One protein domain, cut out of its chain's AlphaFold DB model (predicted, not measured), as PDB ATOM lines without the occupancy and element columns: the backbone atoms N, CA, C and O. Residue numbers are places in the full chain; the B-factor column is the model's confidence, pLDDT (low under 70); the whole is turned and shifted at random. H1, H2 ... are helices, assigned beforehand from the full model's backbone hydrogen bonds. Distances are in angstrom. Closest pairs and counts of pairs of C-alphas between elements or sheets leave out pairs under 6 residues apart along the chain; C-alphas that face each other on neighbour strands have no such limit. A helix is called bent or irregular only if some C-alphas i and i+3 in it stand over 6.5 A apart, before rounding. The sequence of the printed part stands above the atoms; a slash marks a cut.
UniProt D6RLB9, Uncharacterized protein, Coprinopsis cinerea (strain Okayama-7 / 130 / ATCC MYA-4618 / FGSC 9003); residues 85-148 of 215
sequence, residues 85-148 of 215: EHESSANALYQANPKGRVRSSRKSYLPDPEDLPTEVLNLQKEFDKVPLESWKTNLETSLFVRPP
ATOM      1  N   GLU A  85     139.965 179.711  98.821       88.94
ATOM      2  CA  GLU A  85     140.281 178.398  99.380       88.94
ATOM      3  C   GLU A  85     139.360 178.060 100.556       88.94
ATOM      4  O   GLU A  85     138.784 176.968 100.601       88.94
ATOM      5  N   HIS A  86     139.138 179.017 101.460       87.69
ATOM      6  CA  HIS A  86     138.203 178.874 102.570       87.69
ATOM      7  C   HIS A  86     136.771 178.628 102.075       87.69
ATOM      8  O   HIS A  86     136.107 177.697 102.533       87.69
ATOM      9  N   GLU A  87     136.284 179.414 101.110       84.62
ATOM     10  CA  GLU A  87     134.962 179.205 100.510       84.62
ATOM     11  C   GLU A  87     134.850 177.842  99.823       84.62
ATOM     12  O   GLU A  87     133.831 177.161  99.958       84.62
ATOM     13  N   SER A  88     135.887 177.417  99.099       85.56
ATOM     14  CA  SER A  88     135.936 176.104  98.454       85.56
ATOM     15  C   SER A  88     135.862 174.974  99.483       85.56
ATOM     16  O   SER A  88     135.029 174.075  99.350       85.56
ATOM     17  N   SER A  89     136.654 175.062 100.553       84.06
ATOM     18  CA  SER A  89     136.666 174.098 101.657       84.06
ATOM     19  C   SER A  89     135.318 174.043 102.378       84.06
ATOM     20  O   SER A  89     134.757 172.963 102.571       84.06
ATOM     21  N   ALA A  90     134.722 175.197 102.688       81.56
ATOM     22  CA  ALA A  90     133.386 175.276 103.273       81.56
ATOM     23  C   ALA A  90     132.324 174.636 102.360       81.56
ATOM     24  O   ALA A  90     131.490 173.848 102.812       81.56
ATOM     25  N   ASN A  91     132.383 174.915 101.055       80.38
ATOM     26  CA  ASN A  91     131.491 174.315 100.065       80.38
ATOM     27  C   ASN A  91     131.667 172.796  99.960       80.38
ATOM     28  O   ASN A  91     130.667 172.082  99.859       80.38
ATOM     29  N   ALA A  92     132.901 172.294 100.017       82.62
ATOM     30  CA  ALA A  92     133.182 170.864 100.013       82.62
ATOM     31  C   ALA A  92     132.554 170.165 101.230       82.62
ATOM     32  O   ALA A  92     131.913 169.126 101.075       82.62
ATOM     33  N   LEU A  93     132.632 170.769 102.420       80.88
ATOM     34  CA  LEU A  93     131.986 170.242 103.630       80.88
ATOM     35  C   LEU A  93     130.465 170.201 103.504       80.88
ATOM     36  O   LEU A  93     129.843 169.201 103.865       80.88
ATOM     37  N   TYR A  94     129.854 171.263 102.963       74.81
ATOM     38  CA  TYR A  94     128.409 171.279 102.729       74.81
ATOM     39  C   TYR A  94     127.975 170.181 101.757       74.81
ATOM     40  O   TYR A  94     126.932 169.563 101.961       74.81
ATOM     41  N   GLN A  95     128.772 169.919 100.717       77.12
ATOM     42  CA  GLN A  95     128.493 168.861  99.746       77.12
ATOM     43  C   GLN A  95     128.724 167.458 100.314       77.12
ATOM     44  O   GLN A  95     128.023 166.523  99.931       77.12
ATOM     45  N   ALA A  96     129.674 167.305 101.235       76.19
ATOM     46  CA  ALA A  96     129.976 166.025 101.859       76.19
ATOM     47  C   ALA A  96     128.895 165.567 102.853       76.19
ATOM     48  O   ALA A  96     128.861 164.392 103.210       76.19
ATOM     49  N   ASN A  97     127.985 166.451 103.284       71.94
ATOM     50  CA  ASN A  97     126.897 166.087 104.188       71.94
ATOM     51  C   ASN A  97     125.755 165.364 103.428       71.94
ATOM     52  O   ASN A  97     124.987 165.995 102.692       71.94
ATOM     53  N   PRO A  98     125.569 164.044 103.623       61.84
ATOM     54  CA  PRO A  98     124.706 163.208 102.780       61.84
ATOM     55  C   PRO A  98     123.203 163.485 102.945       61.84
ATOM     56  O   PRO A  98     122.389 162.959 102.181       61.84
ATOM     57  N   LYS A  99     122.804 164.298 103.935       64.25
ATOM     58  CA  LYS A  99     121.391 164.586 104.231       64.25
ATOM     59  C   LYS A  99     120.748 165.571 103.246       64.25
ATOM     60  O   LYS A  99     119.524 165.652 103.188       64.25
ATOM     61  N   GLY A 100     121.537 166.277 102.433       57.56
ATOM     62  CA  GLY A 100     121.044 167.187 101.399       57.56
ATOM     63  C   GLY A 100     121.320 166.654  99.997       57.56
ATOM     64  O   GLY A 100     122.337 166.992  99.405       57.56
ATOM     65  N   ARG A 101     120.409 165.863  99.415       55.22
ATOM     66  CA  ARG A 101     120.467 165.499  97.985       55.22
ATOM     67  C   ARG A 101     120.161 166.720  97.111       55.22
ATOM     68  O   ARG A 101     119.085 166.817  96.527       55.22
ATOM     69  N   VAL A 102     121.093 167.658  97.004       56.34
ATOM     70  CA  VAL A 102     121.054 168.699  95.975       56.34
ATOM     71  C   VAL A 102     122.144 168.367  94.969       56.34
ATOM     72  O   VAL A 102     123.326 168.347  95.295       56.34
ATOM     73  N   ARG A 103     121.729 168.055  93.737       62.00
ATOM     74  CA  ARG A 103     122.611 167.849  92.583       62.00
ATOM     75  C   ARG A 103     123.456 169.110  92.363       62.00
ATOM     76  O   ARG A 103     123.005 170.030  91.688       62.00
ATOM     77  N   SER A 104     124.667 169.160  92.907       56.12
ATOM     78  CA  SER A 104     125.644 170.198  92.574       56.12
ATOM     79  C   SER A 104     126.586 169.652  91.507       56.12
ATOM     80  O   SER A 104     127.489 168.878  91.795       56.12
ATOM     81  N   SER A 105     126.330 170.003  90.244       54.38
ATOM     82  CA  SER A 105     127.173 169.616  89.100       54.38
ATOM     83  C   SER A 105     128.232 170.673  88.754       54.38
ATOM     84  O   SER A 105     128.943 170.529  87.758       54.38
ATOM     85  N   ARG A 106     128.361 171.741  89.549       64.12
ATOM     86  CA  ARG A 106     129.450 172.699  89.363       64.12
ATOM     87  C   ARG A 106     130.667 172.159  90.094       64.12
ATOM     88  O   ARG A 106     130.770 172.303  91.307       64.12
ATOM     89  N   LYS A 107     131.548 171.498  89.337       63.31
ATOM     90  CA  LYS A 107     132.914 171.195  89.776       63.31
ATOM     91  C   LYS A 107     133.485 172.475  90.390       63.31
ATOM     92  O   LYS A 107     133.436 173.517  89.733       63.31
ATOM     93  N   SER A 108     133.957 172.416  91.633       60.94
ATOM     94  CA  SER A 108     134.741 173.509  92.199       60.94
ATOM     95  C   SER A 108     135.967 173.659  91.307       60.94
ATOM     96  O   SER A 108     136.819 172.772  91.269       60.94
ATOM     97  N   TYR A 109     136.006 174.726  90.516       64.25
ATOM     98  CA  TYR A 109     137.178 175.048  89.720       64.25
ATOM     99  C   TYR A 109     138.189 175.683  90.670       64.25
ATOM    100  O   TYR A 109     138.265 176.905  90.792       64.25
ATOM    101  N   LEU A 110     138.875 174.838  91.436       68.75
ATOM    102  CA  LEU A 110     140.152 175.237  91.998       68.75
ATOM    103  C   LEU A 110     141.134 175.268  90.820       68.75
ATOM    104  O   LEU A 110     141.125 174.314  90.036       68.75
ATOM    105  N   PRO A 111     141.896 176.362  90.637       75.81
ATOM    106  CA  PRO A 111     142.951 176.410  89.632       75.81
ATOM    107  C   PRO A 111     143.900 175.230  89.830       75.81
ATOM    108  O   PRO A 111     144.140 174.831  90.975       75.81
ATOM    109  N   ASP A 112     144.439 174.690  88.740       82.81
ATOM    110  CA  ASP A 112     145.500 173.698  88.864       82.81
ATOM    111  C   ASP A 112     146.687 174.340  89.611       82.81
ATOM    112  O   ASP A 112     146.992 175.517  89.397       82.81
ATOM    113  N   PRO A 113     147.357 173.605  90.515       80.88
ATOM    114  CA  PRO A 113     148.423 174.160  91.351       80.88
ATOM    115  C   PRO A 113     149.609 174.698  90.537       80.88
ATOM    116  O   PRO A 113     150.370 175.519  91.039       80.88
ATOM    117  N   GLU A 114     149.759 174.270  89.281       87.44
ATOM    118  CA  GLU A 114     150.792 174.751  88.355       87.44
ATOM    119  C   GLU A 114     150.533 176.181  87.847       87.44
ATOM    120  O   GLU A 114     151.481 176.875  87.488       87.44
ATOM    121  N   ASP A 115     149.279 176.644  87.881       92.12
ATOM    122  CA  ASP A 115     148.879 177.982  87.424       92.12
ATOM    123  C   ASP A 115     148.889 179.032  88.553       92.12
ATOM    124  O   ASP A 115     148.578 180.207  88.327       92.12
ATOM    125  N   LEU A 116     149.201 178.630  89.789       92.00
ATOM    126  CA  LEU A 116     149.184 179.536  90.934       92.00
ATOM    127  C   LEU A 116     150.429 180.445  90.954       92.00
ATOM    128  O   LEU A 116     151.537 179.989  90.663       92.00
ATOM    129  N   PRO A 117     150.281 181.727  91.349       94.50
ATOM    130  CA  PRO A 117     151.417 182.616  91.577       94.50
ATOM    131  C   PRO A 117     152.438 182.006  92.547       94.50
ATOM    132  O   PRO A 117     152.084 181.274  93.476       94.50
ATOM    133  N   THR A 118     153.718 182.334  92.362       95.44
ATOM    134  CA  THR A 118     154.807 181.755  93.173       95.44
ATOM    135  C   THR A 118     154.651 182.107  94.656       95.44
ATOM    136  O   THR A 118     154.954 181.296  95.528       95.44
ATOM    137  N   GLU A 119     154.125 183.293  94.943       94.75
ATOM    138  CA  GLU A 119     153.829 183.798  96.280       94.75
ATOM    139  C   GLU A 119     152.781 182.924  96.983       94.75
ATOM    140  O   GLU A 119     152.964 182.542  98.137       94.75
ATOM    141  N   VAL A 120     151.731 182.528  96.257       94.81
ATOM    142  CA  VAL A 120     150.677 181.636  96.759       94.81
ATOM    143  C   VAL A 120     151.237 180.247  97.051       94.81
ATOM    144  O   VAL A 120     150.955 179.677  98.101       94.81
ATOM    145  N   LEU A 121     152.084 179.715  96.166       94.94
ATOM    146  CA  LEU A 121     152.732 178.418  96.382       94.94
ATOM    147  C   LEU A 121     153.657 178.425  97.602       94.94
ATOM    148  O   LEU A 121     153.760 177.420  98.305       94.94
ATOM    149  N   ASN A 122     154.347 179.537  97.856       94.75
ATOM    150  CA  ASN A 122     155.182 179.681  99.044       94.75
ATOM    151  C   ASN A 122     154.332 179.732 100.313       94.75
ATOM    152  O   ASN A 122     154.627 178.996 101.252       94.75
ATOM    153  N   LEU A 123     153.246 180.508 100.303       92.94
ATOM    154  CA  LEU A 123     152.294 180.574 101.409       92.94
ATOM    155  C   LEU A 123     151.667 179.201 101.704       92.94
ATOM    156  O   LEU A 123     151.615 178.773 102.854       92.94
ATOM    157  N   GLN A 124     151.260 178.464 100.668       91.62
ATOM    158  CA  GLN A 124     150.717 177.114 100.821       91.62
ATOM    159  C   GLN A 124     151.747 176.163 101.450       91.62
ATOM    160  O   GLN A 124     151.437 175.452 102.402       91.62
ATOM    161  N   LYS A 125     153.007 176.210 100.995       92.88
ATOM    162  CA  LYS A 125     154.100 175.437 101.607       92.88
ATOM    163  C   LYS A 125     154.358 175.832 103.059       92.88
ATOM    164  O   LYS A 125     154.805 174.990 103.833       92.88
ATOM    165  N   GLU A 126     154.162 177.093 103.428       91.56
ATOM    166  CA  GLU A 126     154.279 177.543 104.818       91.56
ATOM    167  C   GLU A 126     153.155 176.983 105.685       91.56
ATOM    168  O   GLU A 126     153.446 176.450 106.755       91.56
ATOM    169  N   PHE A 127     151.911 176.987 105.200       87.62
ATOM    170  CA  PHE A 127     150.800 176.333 105.891       87.62
ATOM    171  C   PHE A 127     151.000 174.820 106.020       87.62
ATOM    172  O   PHE A 127     150.810 174.271 107.103       87.62
ATOM    173  N   ASP A 128     151.473 174.152 104.967       88.06
ATOM    174  CA  ASP A 128     151.718 172.705 104.976       88.06
ATOM    175  C   ASP A 128     152.844 172.285 105.938       88.06
ATOM    176  O   ASP A 128     152.870 171.145 106.412       88.06
ATOM    177  N   LYS A 129     153.782 173.190 106.254       90.44
ATOM    178  CA  LYS A 129     154.829 172.944 107.261       90.44
ATOM    179  C   LYS A 129     154.284 172.931 108.683       90.44
ATOM    180  O   LYS A 129     154.937 172.361 109.554       90.44
ATOM    181  N   VAL A 130     153.144 173.573 108.938       87.31
ATOM    182  CA  VAL A 130     152.563 173.692 110.275       87.31
ATOM    183  C   VAL A 130     151.761 172.417 110.578       87.31
ATOM    184  O   VAL A 130     150.707 172.195 109.983       87.31
ATOM    185  N   PRO A 131     152.204 171.554 111.516       84.25
ATOM    186  CA  PRO A 131     151.580 170.255 111.771       84.25
ATOM    187  C   PRO A 131     150.335 170.380 112.668       84.25
ATOM    188  O   PRO A 131     150.148 169.603 113.601       84.25
ATOM    189  N   LEU A 132     149.488 171.383 112.431       78.25
ATOM    190  CA  LEU A 132     148.266 171.583 113.202       78.25
ATOM    191  C   LEU A 132     147.126 170.774 112.580       78.25
ATOM    192  O   LEU A 132     146.580 171.126 111.536       78.25
ATOM    193  N   GLU A 133     146.717 169.704 113.262       72.31
ATOM    194  CA  GLU A 133     145.577 168.874 112.844       72.31
ATOM    195  C   GLU A 133     144.268 169.674 112.736       72.31
ATOM    196  O   GLU A 133     143.392 169.319 111.951       72.31
ATOM    197  N   SER A 134     144.154 170.788 113.468       65.81
ATOM    198  CA  SER A 134     142.976 171.662 113.489       65.81
ATOM    199  C   SER A 134     142.716 172.419 112.182       65.81
ATOM    200  O   SER A 134     141.597 172.885 111.977       65.81
ATOM    201  N   TRP A 135     143.711 172.540 111.300       66.94
ATOM    202  CA  TRP A 135     143.568 173.242 110.018       66.94
ATOM    203  C   TRP A 135     142.873 172.384 108.964       66.94
ATOM    204  O   TRP A 135     142.167 172.896 108.096       66.94
ATOM    205  N   LYS A 136     143.023 171.061 109.059       73.12
ATOM    206  CA  LYS A 136     142.340 170.132 108.165       73.12
ATOM    207  C   LYS A 136     140.887 170.063 108.587       73.12
ATOM    208  O   LYS A 136     140.549 169.555 109.655       73.12
ATOM    209  N   THR A 137     140.010 170.598 107.748       72.94
ATOM    210  CA  THR A 137     138.584 170.589 108.041       72.94
ATOM    211  C   THR A 137     138.047 169.166 107.891       72.94
ATOM    212  O   THR A 137     137.672 168.723 106.808       72.94
ATOM    213  N   ASN A 138     138.075 168.406 108.987       79.31
ATOM    214  CA  ASN A 138     137.592 167.030 109.012       79.31
ATOM    215  C   ASN A 138     136.092 166.997 108.721       79.31
ATOM    216  O   ASN A 138     135.363 167.912 109.100       79.31
ATOM    217  N   LEU A 139     135.592 165.917 108.119       77.00
ATOM    218  CA  LEU A 139     134.160 165.775 107.833       77.00
ATOM    219  C   LEU A 139     133.291 165.956 109.090       77.00
ATOM    220  O   LEU A 139     132.201 166.513 109.011       77.00
ATOM    221  N   GLU A 140     133.790 165.556 110.258       75.19
ATOM    222  CA  GLU A 140     133.125 165.743 111.553       75.19
ATOM    223  C   GLU A 140     132.882 167.219 111.890       75.19
ATOM    224  O   GLU A 140     131.862 167.563 112.487       75.19
ATOM    225  N   THR A 141     133.762 168.117 111.436       71.81
ATOM    226  CA  THR A 141     133.602 169.560 111.655       71.81
ATOM    227  C   THR A 141     132.388 170.135 110.925       71.81
ATOM    228  O   THR A 141     131.845 171.150 111.357       71.81
ATOM    229  N   SER A 142     131.885 169.453 109.886       68.56
ATOM    230  CA  SER A 142     130.658 169.845 109.180       68.56
ATOM    231  C   SER A 142     129.418 169.871 110.083       68.56
ATOM    232  O   SER A 142     128.447 170.543 109.752       68.56
ATOM    233  N   LEU A 143     129.452 169.188 111.238       64.38
ATOM    234  CA  LEU A 143     128.403 169.268 112.258       64.38
ATOM    235  C   LEU A 143     128.374 170.634 112.962       64.38
ATOM    236  O   LEU A 143     127.322 171.051 113.441       64.38
ATOM    237  N   PHE A 144     129.511 171.332 113.008       65.00
ATOM    238  CA  PHE A 144     129.652 172.657 113.617       65.00
ATOM    239  C   PHE A 144     129.567 173.792 112.589       65.00
ATOM    240  O   PHE A 144     129.282 174.935 112.954       65.00
ATOM    241  N   VAL A 145     129.782 173.497 111.304       63.34
ATOM    242  CA  VAL A 145     129.579 174.457 110.216       63.34
ATOM    243  C   VAL A 145     128.077 174.616 109.976       63.34
ATOM    244  O   VAL A 145     127.389 173.693 109.540       63.34
ATOM    245  N   ARG A 146     127.549 175.806 110.273       60.88
ATOM    246  CA  ARG A 146     126.117 176.098 110.127       60.88
ATOM    247  C   ARG A 146     125.720 175.994 108.653       60.88
ATOM    248  O   ARG A 146     126.219 176.787 107.858       60.88
ATOM    249  N   PRO A 147     124.799 175.095 108.257       55.34
ATOM    250  CA  PRO A 147     124.265 175.143 106.910       55.34
ATOM    251  C   PRO A 147     123.552 176.488 106.719       55.34
ATOM    252  O   PRO A 147     122.854 176.937 107.633       55.34
ATOM    253  N   PRO A 148     123.638 177.110 105.530       54.00
ATOM    254  CA  PRO A 148     123.018 178.410 105.260       54.00
ATOM    255  C   PRO A 148     121.498 178.444 105.505       54.00
ATOM    256  O   PRO A 148     120.909 179.520 105.551       54.00
TER     257      PRO A 148
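This is residues 85 to 148 of the 215 residues of an uncharacterized protein of Coprinopsis cinerea (strain Okayama-7 / 130 / ATCC MYA-4618 / FGSC 9003) (UniProt D6RLB9). The printed part is a loose, open frame with little packing: the chain leaves H1, loops round in the long link of residues 97 to 117, passes through H2 at one end and comes back to H1 with H3. H1 lies within this loop and H3 packs on its residues 93 to 96, while H2 stands away from both and the space between H1 and H2 is open. There are 64 residues with three named helices, H1, H2 and H3 in that order along the chain, and no named strand. The class is all helix, though under half of the residues, 29 of 64, are in named elements. The whole is loose, with a radius of gyration of the C-alphas of 14.1 A and spans of 38 by 27 by 15 A.

H1, residues 85 to 96, touches H3, residues 139 to 143, with its residues 93 to 96 alone. There are 4 pairs of C-alphas within 8 A, and the closest are those of Leu 93 and Ser 142, 5.7 A apart. The centres of H1 and H3 are 11.0 A apart. H2, residues 118 to 129, is apart from H1 and also apart from H3. In H1 and H2 every O i to N i+4 pair is within hydrogen-bond range. In H3 this holds for 0 of 1 pair, while 2 of 2 O i to N i+3 pairs are within range.

H1 runs from Glu 85, with its C-alpha at (140.281, 178.398, 99.380), to Ala 96, over 16.3 A. H2 runs from Thr 118, with its C-alpha at (154.807, 181.755, 93.173), to Lys 129, over 16.6 A. H3 runs from Leu 139 to Leu 143, whose C-alpha is at (128.403, 169.268, 112.258). No helix is bent or irregular.

The two C-alphas farthest apart are those of Lys 99 and Thr 118, 39.2 A. The first and last printed C-alphas, of Glu 85 and Pro 148, are 18.2 A apart. The link from H1 to H2 is long, with 21 residues, and their C-alphas lie 10 to 20 A from the mean of all C-alphas. The link from H2 to H3 is short, with 9 residues. Residues 114 to 120, of which 118 to 120 belong to H2, stand free, and residues 128 to 134 stand free too. The printed part has no cut. The mean pLDDT of the printed part is 76.5, and 22 residues are under 70: residues 98 to 110, 134 to 135 and 142 to 148.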